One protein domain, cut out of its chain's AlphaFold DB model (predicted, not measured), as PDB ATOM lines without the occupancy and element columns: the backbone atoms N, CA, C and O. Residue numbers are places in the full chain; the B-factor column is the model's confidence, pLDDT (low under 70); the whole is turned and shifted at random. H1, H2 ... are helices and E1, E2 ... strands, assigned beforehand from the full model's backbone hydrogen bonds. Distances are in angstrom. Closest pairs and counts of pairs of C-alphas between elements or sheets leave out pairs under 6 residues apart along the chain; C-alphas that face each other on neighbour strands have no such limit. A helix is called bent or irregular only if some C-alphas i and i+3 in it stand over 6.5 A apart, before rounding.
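AT A GLANCE: This is residues 153 to 244 of the 276 residues of an uncharacterized protein of Citrobacter sp. A316 (UniProt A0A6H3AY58). Four helices stand round one long axis in the order H1, H2, H3, H4, and a small ribbon of two short strands, E1 and E2, lies at the end of that axis where H1 begins. H1 and H2 form a helical hairpin, H4 crosses H1 at a slant, and the short H3 is over the way from H1, packed on H2. The printed part has 92 residues, with H1, H2, E1, H3, H4 and E2 in that order along the chain; the sheet E1 - E2 is antiparallel and the class is mostly helix. The whole is compact, with a radius of gyration of the C-alphas of 12.1 A and spans of 31 by 25 by 19 A.

IN THESE COORDINATES: Start at the sheet: E1 is residues 196 to 198, and E2 is residues 236 to 238. Find C-alpha 153 at (-1.347, -56.262, 8.248); from there H1, residues 153 to 169, runs 24.4 A to C-alpha 169 at (-22.185, -55.093, 20.975). H2, residues 176 to 191, is 22.8 A long; it is irregular, with C-alphas 180 and 183 8.2 A apart, and has a kink of 66 degrees near residue 183. H3 is residues 203 to 210, 10.0 A long. H4, residues 218 to 229, runs 16.4 A and ends at C-alpha 229, (-7.701, -57.487, 24.738).

HOW THE PARTS SIT: Look first at E1 and E2, antiparallel at 160 degrees, where N 197 and O 237 are 2.8 A apart and N 237 and O 197 3.0 A, both within hydrogen-bond range. Then look at H1 and E2: they have 1 pair of C-alphas within 8 A, those of Leu 155 and Phe 237, 7.5 A apart. H1 and H2, a hairpin, touch, with their closest C-alphas, those of Lys 164 and Val 183, 6.5 A apart; the tilt is shallow, 6 degrees, opposite ways, and H1 touches H2 with residues 160 to 167 alone, H2 touches H1 with residues 182 to 186 alone. H1 also touches H4, closest at the C-alphas of Ala 162 and Lys 226, 5.8 A, at a steep tilt of 40 degrees, opposite ways. H2 touches H3, closest at the C-alphas of Ile 186 and Ile 209, 5.8 A, at a steep tilt of 52 degrees. H3 and H4 are close but not clearly touching, with the C-alphas of Leu 203 and Val 220 7.0 A apart; H1 and H3 are near each other, while H2 and H4 are apart. Every O i to N i+4 pair is within hydrogen-bond range in H1, H3 and H4, and 10 of 12 are in H2.

THE WHOLE: The C-alphas farthest apart, those of Asp 176 and Gly 234, are 32.4 A from each other. The printed part has no cut and no long link; the links from H2 to E1 and from E1 to H3 are tight. Mean pLDDT of the printed part is 89.8, and residue 193 alone is under 70.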
ATOM      1  N   ALA A 153      -0.206 -55.479   8.710       88.38
ATOM      2  CA  ALA A 153      -1.347 -56.262   8.248       88.38
ATOM      3  C   ALA A 153      -2.153 -56.812   9.434       88.38
ATOM      4  O   ALA A 153      -3.355 -56.553   9.517       88.38
ATOM      5  N   ASP A 154      -1.475 -57.444  10.398       90.94
ATOM      6  CA  ASP A 154      -2.109 -57.990  11.607       90.94
ATOM      7  C   ASP A 154      -2.792 -56.888  12.428       90.94
ATOM      8  O   ASP A 154      -3.898 -57.065  12.939       90.94
ATOM      9  N   LEU A 155      -2.149 -55.720  12.544       91.56
ATOM     10  CA  LEU A 155      -2.706 -54.560  13.243       91.56
ATOM     11  C   LEU A 155      -3.985 -54.049  12.568       91.56
ATOM     12  O   LEU A 155      -4.969 -53.763  13.253       91.56
ATOM     13  N   SER A 156      -3.998 -53.978  11.233       91.75
ATOM     14  CA  SER A 156      -5.174 -53.561  10.459       91.75
ATOM     15  C   SER A 156      -6.324 -54.562  10.599       91.75
ATOM     16  O   SER A 156      -7.470 -54.161  10.808       91.75
ATOM     17  N   GLU A 157      -6.035 -55.864  10.556       91.50
ATOM     18  CA  GLU A 157      -7.043 -56.908  10.751       91.50
ATOM     19  C   GLU A 157      -7.650 -56.849  12.161       91.50
ATOM     20  O   GLU A 157      -8.875 -56.799  12.317       91.50
ATOM     21  N   LYS A 158      -6.807 -56.760  13.197       93.50
ATOM     22  CA  LYS A 158      -7.255 -56.638  14.592       93.50
ATOM     23  C   LYS A 158      -8.067 -55.363  14.831       93.50
ATOM     24  O   LYS A 158      -9.064 -55.411  15.553       93.50
ATOM     25  N   LEU A 159      -7.711 -54.244  14.196       94.50
ATOM     26  CA  LEU A 159      -8.502 -53.009  14.244       94.50
ATOM     27  C   LEU A 159      -9.915 -53.216  13.679       94.50
ATOM     28  O   LEU A 159     -10.900 -52.818  14.305       94.50
ATOM     29  N   VAL A 160     -10.033 -53.879  12.527       93.56
ATOM     30  CA  VAL A 160     -11.333 -54.192  11.909       93.56
ATOM     31  C   VAL A 160     -12.170 -55.090  12.818       93.56
ATOM     32  O   VAL A 160     -13.376 -54.863  12.958       93.56
ATOM     33  N   VAL A 161     -11.550 -56.096  13.441       94.06
ATOM     34  CA  VAL A 161     -12.211 -56.968  14.422       94.06
ATOM     35  C   VAL A 161     -12.729 -56.146  15.602       94.06
ATOM     36  O   VAL A 161     -13.910 -56.250  15.932       94.06
ATOM     37  N   ALA A 162     -11.898 -55.274  16.181       95.81
ATOM     38  CA  ALA A 162     -12.291 -54.422  17.299       95.81
ATOM     39  C   ALA A 162     -13.500 -53.539  16.957       95.81
ATOM     40  O   ALA A 162     -14.491 -53.539  17.685       95.81
ATOM     41  N   LEU A 163     -13.453 -52.838  15.820       95.06
ATOM     42  CA  LEU A 163     -14.532 -51.954  15.371       95.06
ATOM     43  C   LEU A 163     -15.836 -52.717  15.119       95.06
ATOM     44  O   LEU A 163     -16.906 -52.271  15.537       95.06
ATOM     45  N   LYS A 164     -15.766 -53.876  14.453       93.75
ATOM     46  CA  LYS A 164     -16.949 -54.701  14.163       93.75
ATOM     47  C   LYS A 164     -17.572 -55.268  15.433       93.75
ATOM     48  O   LYS A 164     -18.797 -55.296  15.526       93.75
ATOM     49  N   ASP A 165     -16.762 -55.719  16.382       94.31
ATOM     50  CA  ASP A 165     -17.255 -56.282  17.638       94.31
ATOM     51  C   ASP A 165     -17.905 -55.207  18.510       94.31
ATOM     52  O   ASP A 165     -19.032 -55.399  18.962       94.31
ATOM     53  N   VAL A 166     -17.260 -54.045  18.660       94.69
ATOM     54  CA  VAL A 166     -17.824 -52.901  19.395       94.69
ATOM     55  C   VAL A 166     -19.126 -52.430  18.751       94.69
ATOM     56  O   VAL A 166     -20.117 -52.223  19.449       94.69
ATOM     57  N   PHE A 167     -19.166 -52.324  17.417       93.12
ATOM     58  CA  PHE A 167     -20.395 -51.980  16.704       93.12
ATOM     59  C   PHE A 167     -21.517 -52.984  16.975       93.12
ATOM     60  O   PHE A 167     -22.637 -52.573  17.251       93.12
ATOM     61  N   LYS A 168     -21.240 -54.291  16.898       91.75
ATOM     62  CA  LYS A 168     -22.249 -55.332  17.148       91.75
ATOM     63  C   LYS A 168     -22.757 -55.295  18.585       91.75
ATOM     64  O   LYS A 168     -23.960 -55.407  18.786       91.75
ATOM     65  N   GLN A 169     -21.855 -55.127  19.551       93.12
ATOM     66  CA  GLN A 169     -22.185 -55.093  20.975       93.12
ATOM     67  C   GLN A 169     -23.102 -53.917  21.326       93.12
ATOM     68  O   GLN A 169     -24.011 -54.068  22.134       93.12
ATOM     69  N   HIS A 170     -22.881 -52.760  20.702       91.75
ATOM     70  CA  HIS A 170     -23.615 -51.525  20.992       91.75
ATOM     71  C   HIS A 170     -24.585 -51.131  19.881       91.75
ATOM     72  O   HIS A 170     -25.030 -49.987  19.821       91.75
ATOM     73  N   ARG A 171     -24.915 -52.064  18.980       89.25
ATOM     74  CA  ARG A 171     -25.721 -51.789  17.784       89.25
ATOM     75  C   ARG A 171     -27.065 -51.177  18.146       89.25
ATOM     76  O   ARG A 171     -27.510 -50.251  17.482       89.25
ATOM     77  N   ASP A 172     -27.706 -51.669  19.197       88.19
ATOM     78  CA  ASP A 172     -29.059 -51.244  19.551       88.19
ATOM     79  C   ASP A 172     -29.124 -49.815  20.103       88.19
ATOM     80  O   ASP A 172     -30.175 -49.180  19.998       88.19
ATOM     81  N   LEU A 173     -27.994 -49.287  20.580       84.62
ATOM     82  CA  LEU A 173     -27.840 -47.915  21.071       84.62
ATOM     83  C   LEU A 173     -27.577 -46.902  19.945       84.62
ATOM     84  O   LEU A 173     -27.615 -45.698  20.179       84.62
ATOM     85  N   GLN A 174     -27.291 -47.371  18.730       85.31
ATOM     86  CA  GLN A 174     -26.969 -46.509  17.595       85.31
ATOM     87  C   GLN A 174     -28.227 -45.958  16.908       85.31
ATOM     88  O   GLN A 174     -29.265 -46.606  16.937       85.31
ATOM     89  N   PRO A 175     -28.155 -44.822  16.199       85.06
ATOM     90  CA  PRO A 175     -29.217 -44.388  15.287       85.06
ATOM     91  C   PRO A 175     -29.456 -45.380  14.129       85.06
ATOM     92  O   PRO A 175     -28.540 -46.093  13.712       85.06
ATOM     93  N   ASP A 176     -30.672 -45.425  13.574       84.81
ATOM     94  CA  ASP A 176     -31.093 -46.442  12.588       84.81
ATOM     95  C   ASP A 176     -30.241 -46.500  11.309       84.81
ATOM     96  O   ASP A 176     -30.013 -47.581  10.754       84.81
ATOM     97  N   ASP A 177     -29.730 -45.362  10.841       82.00
ATOM     98  CA  ASP A 177     -28.819 -45.298   9.696       82.00
ATOM     99  C   ASP A 177     -27.502 -46.034   9.989       82.00
ATOM    100  O   ASP A 177     -27.028 -46.822   9.162       82.00
ATOM    101  N   ILE A 178     -26.956 -45.867  11.197       84.25
ATOM    102  CA  ILE A 178     -25.752 -46.560  11.663       84.25
ATOM    103  C   ILE A 178     -26.060 -48.036  11.953       84.25
ATOM    104  O   ILE A 178     -25.276 -48.906  11.573       84.25
ATOM    105  N   LYS A 179     -27.236 -48.378  12.506       86.00
ATOM    106  CA  LYS A 179     -27.653 -49.782  12.722       86.00
ATOM    107  C   LYS A 179     -27.674 -50.612  11.440       86.00
ATOM    108  O   LYS A 179     -27.418 -51.823  11.491       86.00
ATOM    109  N   ARG A 180     -28.044 -49.989  10.316       83.88
ATOM    110  CA  ARG A 180     -28.177 -50.634   8.999       83.88
ATOM    111  C   ARG A 180     -26.868 -50.648   8.213       83.88
ATOM    112  O   ARG A 180     -26.610 -51.617   7.505       83.88
ATOM    113  N   SER A 181     -26.050 -49.604   8.342       86.06
ATOM    114  CA  SER A 181     -24.867 -49.396   7.495       86.06
ATOM    115  C   SER A 181     -23.523 -49.427   8.228       86.06
ATOM    116  O   SER A 181     -22.494 -49.359   7.567       86.06
ATOM    117  N   GLY A 182     -23.487 -49.588   9.554       85.69
ATOM    118  CA  GLY A 182     -22.275 -49.414  10.365       85.69
ATOM    119  C   GLY A 182     -21.082 -50.264   9.925       85.69
ATOM    120  O   GLY A 182     -19.970 -49.757   9.844       85.69
ATOM    121  N   VAL A 183     -21.297 -51.524   9.528       89.62
ATOM    122  CA  VAL A 183     -20.213 -52.373   8.991       89.62
ATOM    123  C   VAL A 183     -19.703 -51.870   7.637       89.62
ATOM    124  O   VAL A 183     -18.499 -51.916   7.393       89.62
ATOM    125  N   ASN A 184     -20.593 -51.377   6.771       89.94
ATOM    126  CA  ASN A 184     -20.183 -50.753   5.512       89.94
ATOM    127  C   ASN A 184     -19.425 -49.460   5.798       89.94
ATOM    128  O   ASN A 184     -18.384 -49.240   5.204       89.94
ATOM    129  N   LYS A 185     -19.876 -48.655   6.762       90.25
ATOM    130  CA  LYS A 185     -19.204 -47.411   7.136       90.25
ATOM    131  C   LYS A 185     -17.807 -47.652   7.710       90.25
ATOM    132  O   LYS A 185     -16.883 -46.966   7.301       90.25
ATOM    133  N   ILE A 186     -17.623 -48.680   8.547       92.44
ATOM    134  CA  ILE A 186     -16.289 -49.143   8.972       92.44
ATOM    135  C   ILE A 186     -15.423 -49.454   7.744       92.44
ATOM    136  O   ILE A 186     -14.294 -48.988   7.658       92.44
ATOM    137  N   TYR A 187     -15.944 -50.236   6.795       91.88
ATOM    138  CA  TYR A 187     -15.201 -50.597   5.588       91.88
ATOM    139  C   TYR A 187     -14.815 -49.364   4.757       91.88
ATOM    140  O   TYR A 187     -13.637 -49.197   4.463       91.88
ATOM    141  N   GLU A 188     -15.773 -48.491   4.433       90.81
ATOM    142  CA  GLU A 188     -15.541 -47.283   3.630       90.81
ATOM    143  C   GLU A 188     -14.544 -46.337   4.309       90.81
ATOM    144  O   GLU A 188     -13.607 -45.872   3.666       90.81
ATOM    145  N   THR A 189     -14.683 -46.091   5.617       91.62
ATOM    146  CA  THR A 189     -13.759 -45.221   6.360       91.62
ATOM    147  C   THR A 189     -12.340 -45.776   6.355       91.62
ATOM    148  O   THR A 189     -11.397 -45.018   6.160       91.62
ATOM    149  N   LEU A 190     -12.165 -47.086   6.543       91.25
ATOM    150  CA  LEU A 190     -10.833 -47.695   6.557       91.25
ATOM    151  C   LEU A 190     -10.221 -47.838   5.156       91.25
ATOM    152  O   LEU A 190      -9.000 -47.888   5.041       91.25
ATOM    153  N   HIS A 191     -11.049 -47.887   4.107       89.25
ATOM    154  CA  HIS A 191     -10.614 -47.885   2.701       89.25
ATOM    155  C   HIS A 191     -10.371 -46.487   2.131       89.25
ATOM    156  O   HIS A 191      -9.827 -46.360   1.033       89.25
ATOM    157  N   HIS A 192     -10.737 -45.434   2.861       83.50
ATOM    158  CA  HIS A 192     -10.538 -44.054   2.440       83.50
ATOM    159  C   HIS A 192      -9.070 -43.622   2.588       83.50
ATOM    160  O   HIS A 192      -8.689 -42.883   3.494       83.50
ATOM    161  N   GLY A 193      -8.242 -44.076   1.647       69.56
ATOM    162  CA  GLY A 193      -6.826 -43.737   1.564       69.56
ATOM    163  C   GLY A 193      -5.980 -44.330   2.693       69.56
ATOM    164  O   GLY A 193      -6.465 -44.953   3.637       69.56
ATOM    165  N   ALA A 194      -4.670 -44.140   2.582       74.31
ATOM    166  CA  ALA A 194      -3.737 -44.635   3.577       74.31
ATOM    167  C   ALA A 194      -3.674 -43.652   4.760       74.31
ATOM    168  O   ALA A 194      -3.032 -42.606   4.679       74.31
ATOM    169  N   GLN A 195      -4.366 -43.983   5.850       86.38
ATOM    170  CA  GLN A 195      -4.430 -43.166   7.065       86.38
ATOM    171  C   GLN A 195      -3.563 -43.756   8.186       86.38
ATOM    172  O   GLN A 195      -3.476 -44.975   8.344       86.38
ATOM    173  N   ASN A 196      -2.926 -42.893   8.978       89.31
ATOM    174  CA  ASN A 196      -2.238 -43.305  10.201       89.31
ATOM    175  C   ASN A 196      -3.244 -43.392  11.346       89.31
ATOM    176  O   ASN A 196      -4.033 -42.472  11.551       89.31
ATOM    177  N   PHE A 197      -3.173 -44.469  12.114       90.50
ATOM    178  CA  PHE A 197      -4.002 -44.688  13.283       90.50
ATOM    179  C   PHE A 197      -3.137 -44.832  14.532       90.50
ATOM    180  O   PHE A 197      -2.142 -45.560  14.529       90.50
ATOM    181  N   ASN A 198      -3.539 -44.132  15.591       89.31
ATOM    182  CA  ASN A 198      -2.961 -44.232  16.921       89.31
ATOM    183  C   ASN A 198      -4.032 -44.757  17.881       89.31
ATOM    184  O   ASN A 198      -5.089 -44.148  18.035       89.31
ATOM    185  N   THR A 199      -3.748 -45.882  18.530       90.31
ATOM    186  CA  THR A 199      -4.674 -46.506  19.486       90.31
ATOM    187  C   THR A 199      -4.917 -45.677  20.744       90.31
ATOM    188  O   THR A 199      -5.971 -45.840  21.356       90.31
ATOM    189  N   ASP A 200      -4.006 -44.761  21.086       87.25
ATOM    190  CA  ASP A 200      -4.164 -43.830  22.211       87.25
ATOM    191  C   ASP A 200      -5.073 -42.634  21.864       87.25
ATOM    192  O   ASP A 200      -5.550 -41.938  22.755       87.25
ATOM    193  N   GLU A 201      -5.349 -42.401  20.575       90.50
ATOM    194  CA  GLU A 201      -6.184 -41.298  20.076       90.50
ATOM    195  C   GLU A 201      -7.340 -41.834  19.195       90.50
ATOM    196  O   GLU A 201      -7.485 -41.452  18.029       90.50
ATOM    197  N   PRO A 202      -8.196 -42.746  19.709       92.50
ATOM    198  CA  PRO A 202      -9.172 -43.457  18.882       92.50
ATOM    199  C   PRO A 202     -10.351 -42.580  18.438       92.50
ATOM    200  O   PRO A 202     -11.051 -42.922  17.482       92.50
ATOM    201  N   LEU A 203     -10.583 -41.457  19.126       93.50
ATOM    202  CA  LEU A 203     -11.793 -40.646  19.002       93.50
ATOM    203  C   LEU A 203     -12.021 -40.137  17.576       93.50
ATOM    204  O   LEU A 203     -13.138 -40.206  17.073       93.50
ATOM    205  N   SER A 204     -10.961 -39.690  16.897       92.06
ATOM    206  CA  SER A 204     -11.058 -39.187  15.520       92.06
ATOM    207  C   SER A 204     -11.607 -40.246  14.559       92.06
ATOM    208  O   SER A 204     -12.524 -39.967  13.785       92.06
ATOM    209  N   LEU A 205     -11.108 -41.484  14.643       93.38
ATOM    210  CA  LEU A 205     -11.580 -42.584  13.801       93.38
ATOM    211  C   LEU A 205     -13.008 -42.999  14.178       93.38
ATOM    212  O   LEU A 205     -13.852 -43.200  13.304       93.38
ATOM    213  N   LEU A 206     -13.303 -43.099  15.476       93.81
ATOM    214  CA  LEU A 206     -14.638 -43.460  15.952       93.81
ATOM    215  C   LEU A 206     -15.688 -42.426  15.528       93.81
ATOM    216  O   LEU A 206     -16.766 -42.822  15.088       93.81
ATOM    217  N   ASN A 207     -15.359 -41.134  15.564       93.12
ATOM    218  CA  ASN A 207     -16.251 -40.054  15.141       93.12
ATOM    219  C   ASN A 207     -16.570 -40.105  13.642       93.12
ATOM    220  O   ASN A 207     -17.705 -39.834  13.242       93.12
ATOM    221  N   GLN A 208     -15.605 -40.505  12.808       91.25
ATOM    222  CA  GLN A 208     -15.823 -40.703  11.371       91.25
ATOM    223  C   GLN A 208     -16.796 -41.858  11.085       91.25
ATOM    224  O   GLN A 208     -17.603 -41.783  10.153       91.25
ATOM    225  N   ILE A 209     -16.758 -42.914  11.903       91.25
ATOM    226  CA  ILE A 209     -17.554 -44.131  11.698       91.25
ATOM    227  C   ILE A 209     -18.944 -44.016  12.344       91.25
ATOM    228  O   ILE A 209     -19.956 -44.273  11.691       91.25
ATOM    229  N   PHE A 210     -18.995 -43.633  13.620       90.19
ATOM    230  CA  PHE A 210     -20.170 -43.730  14.492       90.19
ATOM    231  C   PHE A 210     -20.783 -42.375  14.877       90.19
ATOM    232  O   PHE A 210     -21.729 -42.374  15.661       90.19
ATOM    233  N   ARG A 211     -20.323 -41.267  14.267       86.50
ATOM    234  CA  ARG A 211     -20.682 -39.857  14.554       86.50
ATOM    235  C   ARG A 211     -19.928 -39.262  15.755       86.50
ATOM    236  O   ARG A 211     -19.387 -40.027  16.549       86.50
ATOM    237  N   PRO A 212     -19.884 -37.918  15.877       91.69
ATOM    238  CA  PRO A 212     -19.231 -37.246  16.993       91.69
ATOM    239  C   PRO A 212     -19.725 -37.751  18.349       91.69
ATOM    240  O   PRO A 212     -20.930 -37.821  18.590       91.69
ATOM    241  N   MET A 213     -18.778 -38.091  19.214       92.25
ATOM    242  CA  MET A 213     -18.993 -38.450  20.609       92.25
ATOM    243  C   MET A 213     -17.892 -37.843  21.480       92.25
ATOM    244  O   MET A 213     -16.849 -37.432  20.969       92.25
ATOM    245  N   GLU A 214     -18.135 -37.817  22.786       92.00
ATOM    246  CA  GLU A 214     -17.165 -37.390  23.798       92.00
ATOM    247  C   GLU A 214     -16.191 -38.526  24.161       92.00
ATOM    248  O   GLU A 214     -16.460 -39.708  23.920       92.00
ATOM    249  N   GLU A 215     -15.053 -38.186  24.771       88.69
ATOM    250  CA  GLU A 215     -14.016 -39.156  25.166       88.69
ATOM    251  C   GLU A 215     -14.515 -40.217  26.160       88.69
ATOM    252  O   GLU A 215     -14.070 -41.366  26.140       88.69
ATOM    253  N   ASP A 216     -15.462 -39.860  27.026       90.81
ATOM    254  CA  ASP A 216     -15.999 -40.734  28.067       90.81
ATOM    255  C   ASP A 216     -17.139 -41.646  27.580       90.81
ATOM    256  O   ASP A 216     -17.660 -42.464  28.356       90.81
ATOM    257  N   HIS A 217     -17.491 -41.556  26.296       93.25
ATOM    258  CA  HIS A 217     -18.579 -42.304  25.686       93.25
ATOM    259  C   HIS A 217     -18.365 -43.829  25.766       93.25
ATOM    260  O   HIS A 217     -17.251 -44.354  25.651       93.25
ATOM    261  N   LEU A 218     -19.459 -44.586  25.922       92.81
ATOM    262  CA  LEU A 218     -19.429 -46.046  26.117       92.81
ATOM    263  C   LEU A 218     -18.722 -46.804  24.981       92.81
ATOM    264  O   LEU A 218     -18.045 -47.805  25.236       92.81
ATOM    265  N   LEU A 219     -18.853 -46.327  23.738       91.75
ATOM    266  CA  LEU A 219     -18.167 -46.910  22.578       91.75
ATOM    267  C   LEU A 219     -16.656 -46.744  22.669       91.75
ATOM    268  O   LEU A 219     -15.943 -47.696  22.373       91.75
ATOM    269  N   VAL A 220     -16.180 -45.570  23.099       94.12
ATOM    270  CA  VAL A 220     -14.748 -45.288  23.256       94.12
ATOM    271  C   VAL A 220     -14.180 -46.232  24.306       94.12
ATOM    272  O   VAL A 220     -13.270 -46.998  24.010       94.12
ATOM    273  N   LYS A 221     -14.805 -46.301  25.489       94.62
ATOM    274  CA  LYS A 221     -14.398 -47.216  26.569       94.62
ATOM    275  C   LYS A 221     -14.385 -48.684  26.125       94.62
ATOM    276  O   LYS A 221     -13.435 -49.414  26.409       94.62
ATOM    277  N   SER A 222     -15.422 -49.117  25.407       95.06
ATOM    278  CA  SER A 222     -15.522 -50.494  24.900       95.06
ATOM    279  C   SER A 222     -14.465 -50.793  23.841       95.06
ATOM    280  O   SER A 222     -13.869 -51.868  23.851       95.06
ATOM    281  N   PHE A 223     -14.196 -49.834  22.956       96.12
ATOM    282  CA  PHE A 223     -13.153 -49.937  21.948       96.12
ATOM    283  C   PHE A 223     -11.762 -49.996  22.575       96.12
ATOM    284  O   PHE A 223     -11.016 -50.924  22.269       96.12
ATOM    285  N   THR A 224     -11.444 -49.104  23.518       94.12
ATOM    286  CA  THR A 224     -10.175 -49.101  24.263       94.12
ATOM    287  C   THR A 224      -9.946 -50.419  25.003       94.12
ATOM    288  O   THR A 224      -8.845 -50.969  24.989       94.12
ATOM    289  N   ARG A 225     -10.995 -50.995  25.601       94.75
ATOM    290  CA  ARG A 225     -10.909 -52.336  26.193       94.75
ATOM    291  C   ARG A 225     -10.616 -53.399  25.134       94.75
ATOM    292  O   ARG A 225      -9.715 -54.209  25.312       94.75
ATOM    293  N   LYS A 226     -11.324 -53.367  24.004       95.25
ATOM    294  CA  LYS A 226     -11.182 -54.376  22.950       95.25
ATOM    295  C   LYS A 226      -9.804 -54.358  22.282       95.25
ATOM    296  O   LYS A 226      -9.250 -55.421  22.021       95.25
ATOM    297  N   ILE A 227      -9.226 -53.185  22.022       94.19
ATOM    298  CA  ILE A 227      -7.864 -53.075  21.466       94.19
ATOM    299  C   ILE A 227      -6.797 -53.548  22.461       94.19
ATOM    300  O   ILE A 227      -5.788 -54.124  22.046       94.19
ATOM    301  N   LYS A 228      -7.036 -53.372  23.769       90.62
ATOM    302  CA  LYS A 228      -6.202 -53.945  24.831       90.62
ATOM    303  C   LYS A 228      -6.280 -55.470  24.830       90.62
ATOM    304  O   LYS A 228      -5.237 -56.112  24.786       90.62
ATOM    305  N   ASP A 229      -7.485 -56.034  24.776       92.19
ATOM    306  CA  ASP A 229      -7.701 -57.487  24.738       92.19
ATOM    307  C   ASP A 229      -7.080 -58.138  23.484       92.19
ATOM    308  O   ASP A 229      -6.579 -59.257  23.538       92.19
ATOM    309  N   LEU A 230      -7.059 -57.426  22.350       92.00
ATOM    310  CA  LEU A 230      -6.417 -57.877  21.106       92.00
ATOM    311  C   LEU A 230      -4.889 -57.668  21.078       92.00
ATOM    312  O   LEU A 230      -4.231 -58.035  20.094       92.00
ATOM    313  N   GLY A 231      -4.316 -57.082  22.134       87.62
ATOM    314  CA  GLY A 231      -2.878 -56.858  22.272       87.62
ATOM    315  C   GLY A 231      -2.316 -55.828  21.291       87.62
ATOM    316  O   GLY A 231      -1.168 -55.960  20.866       87.62
ATOM    317  N   ILE A 232      -3.125 -54.842  20.888       89.94
ATOM    318  CA  ILE A 232      -2.701 -53.752  19.988       89.94
ATOM    319  C   ILE A 232      -2.757 -52.371  20.652       89.94
ATOM    320  O   ILE A 232      -2.472 -51.376  20.001       89.94
ATOM    321  N   SER A 233      -3.114 -52.289  21.935       87.44
ATOM    322  CA  SER A 233      -3.068 -51.035  22.700       87.44
ATOM    323  C   SER A 233      -1.657 -50.434  22.716       87.44
ATOM    324  O   SER A 233      -0.674 -51.161  22.866       87.44
ATOM    325  N   GLY A 234      -1.559 -49.109  22.591       82.25
ATOM    326  CA  GLY A 234      -0.291 -48.376  22.507       82.25
ATOM    327  C   GLY A 234       0.433 -48.516  21.160       82.25
ATOM    328  O   GLY A 234       1.567 -48.062  21.014       82.25
ATOM    329  N   GLU A 235      -0.177 -49.164  20.162       87.19
ATOM    330  CA  GLU A 235       0.345 -49.208  18.797       87.19
ATOM    331  C   GLU A 235      -0.064 -47.967  18.001       87.19
ATOM    332  O   GLU A 235      -1.182 -47.449  18.107       87.19
ATOM    333  N   SER A 236       0.844 -47.560  17.119       88.94
ATOM    334  CA  SER A 236       0.606 -46.592  16.054       88.94
ATOM    335  C   SER A 236       1.063 -47.202  14.732       88.94
ATOM    336  O   SER A 236       2.163 -47.754  14.635       88.94
ATOM    337  N   PHE A 237       0.212 -47.157  13.711       90.19
ATOM    338  CA  PHE A 237       0.464 -47.823  12.434       90.19
ATOM    339  C   PHE A 237      -0.330 -47.189  11.292       90.19
ATOM    340  O   PHE A 237      -1.318 -46.495  11.509       90.19
ATOM    341  N   GLN A 238       0.115 -47.428  10.061       90.38
ATOM    342  CA  GLN A 238      -0.628 -47.053   8.863       90.38
ATOM    343  C   GLN A 238      -1.645 -48.150   8.551       90.38
ATOM    344  O   GLN A 238      -1.283 -49.323   8.502       90.38
ATOM    345  N   ILE A 239      -2.909 -47.791   8.361       90.38
ATOM    346  CA  ILE A 239      -3.946 -48.749   7.967       90.38
ATOM    347  C   ILE A 239      -3.643 -49.216   6.539       90.38
ATOM    348  O   ILE A 239      -3.321 -48.387   5.689       90.38
ATOM    349  N   VAL A 240      -3.738 -50.525   6.293       88.94
ATOM    350  CA  VAL A 240      -3.533 -51.143   4.970       88.94
ATOM    351  C   VAL A 240      -4.894 -51.562   4.404       88.94
ATOM    352  O   VAL A 240      -5.386 -52.635   4.773       88.94
ATOM    353  N   PRO A 241      -5.538 -50.735   3.554       86.00
ATOM    354  CA  PRO A 241      -6.871 -51.007   3.013       86.00
ATOM    355  C   PRO A 241      -6.983 -52.362   2.319       86.00
ATOM    356  O   PRO A 241      -7.987 -53.058   2.453       86.00
ATOM    357  N   GLU A 242      -5.932 -52.776   1.612       84.38
ATOM    358  CA  GLU A 242      -5.897 -53.995   0.804       84.38
ATOM    359  C   GLU A 242      -6.134 -55.259   1.644       84.38
ATOM    360  O   GLU A 242      -6.695 -56.234   1.147       84.38
ATOM    361  N   ASN A 243      -5.784 -55.218   2.933       77.12
ATOM    362  CA  ASN A 243      -5.955 -56.329   3.871       77.12
ATOM    363  C   ASN A 243      -7.341 -56.351   4.540       77.12
ATOM    364  O   ASN A 243      -7.631 -57.240   5.339       77.12
ATOM    365  N   ILE A 244      -8.212 -55.381   4.246       82.19
ATOM    366  CA  ILE A 244      -9.520 -55.247   4.890       82.19
ATOM    367  C   ILE A 244     -10.602 -55.869   3.997       82.19
ATOM    368  O   ILE A 244     -10.913 -55.323   2.933       82.19
TER     369      ILE A 244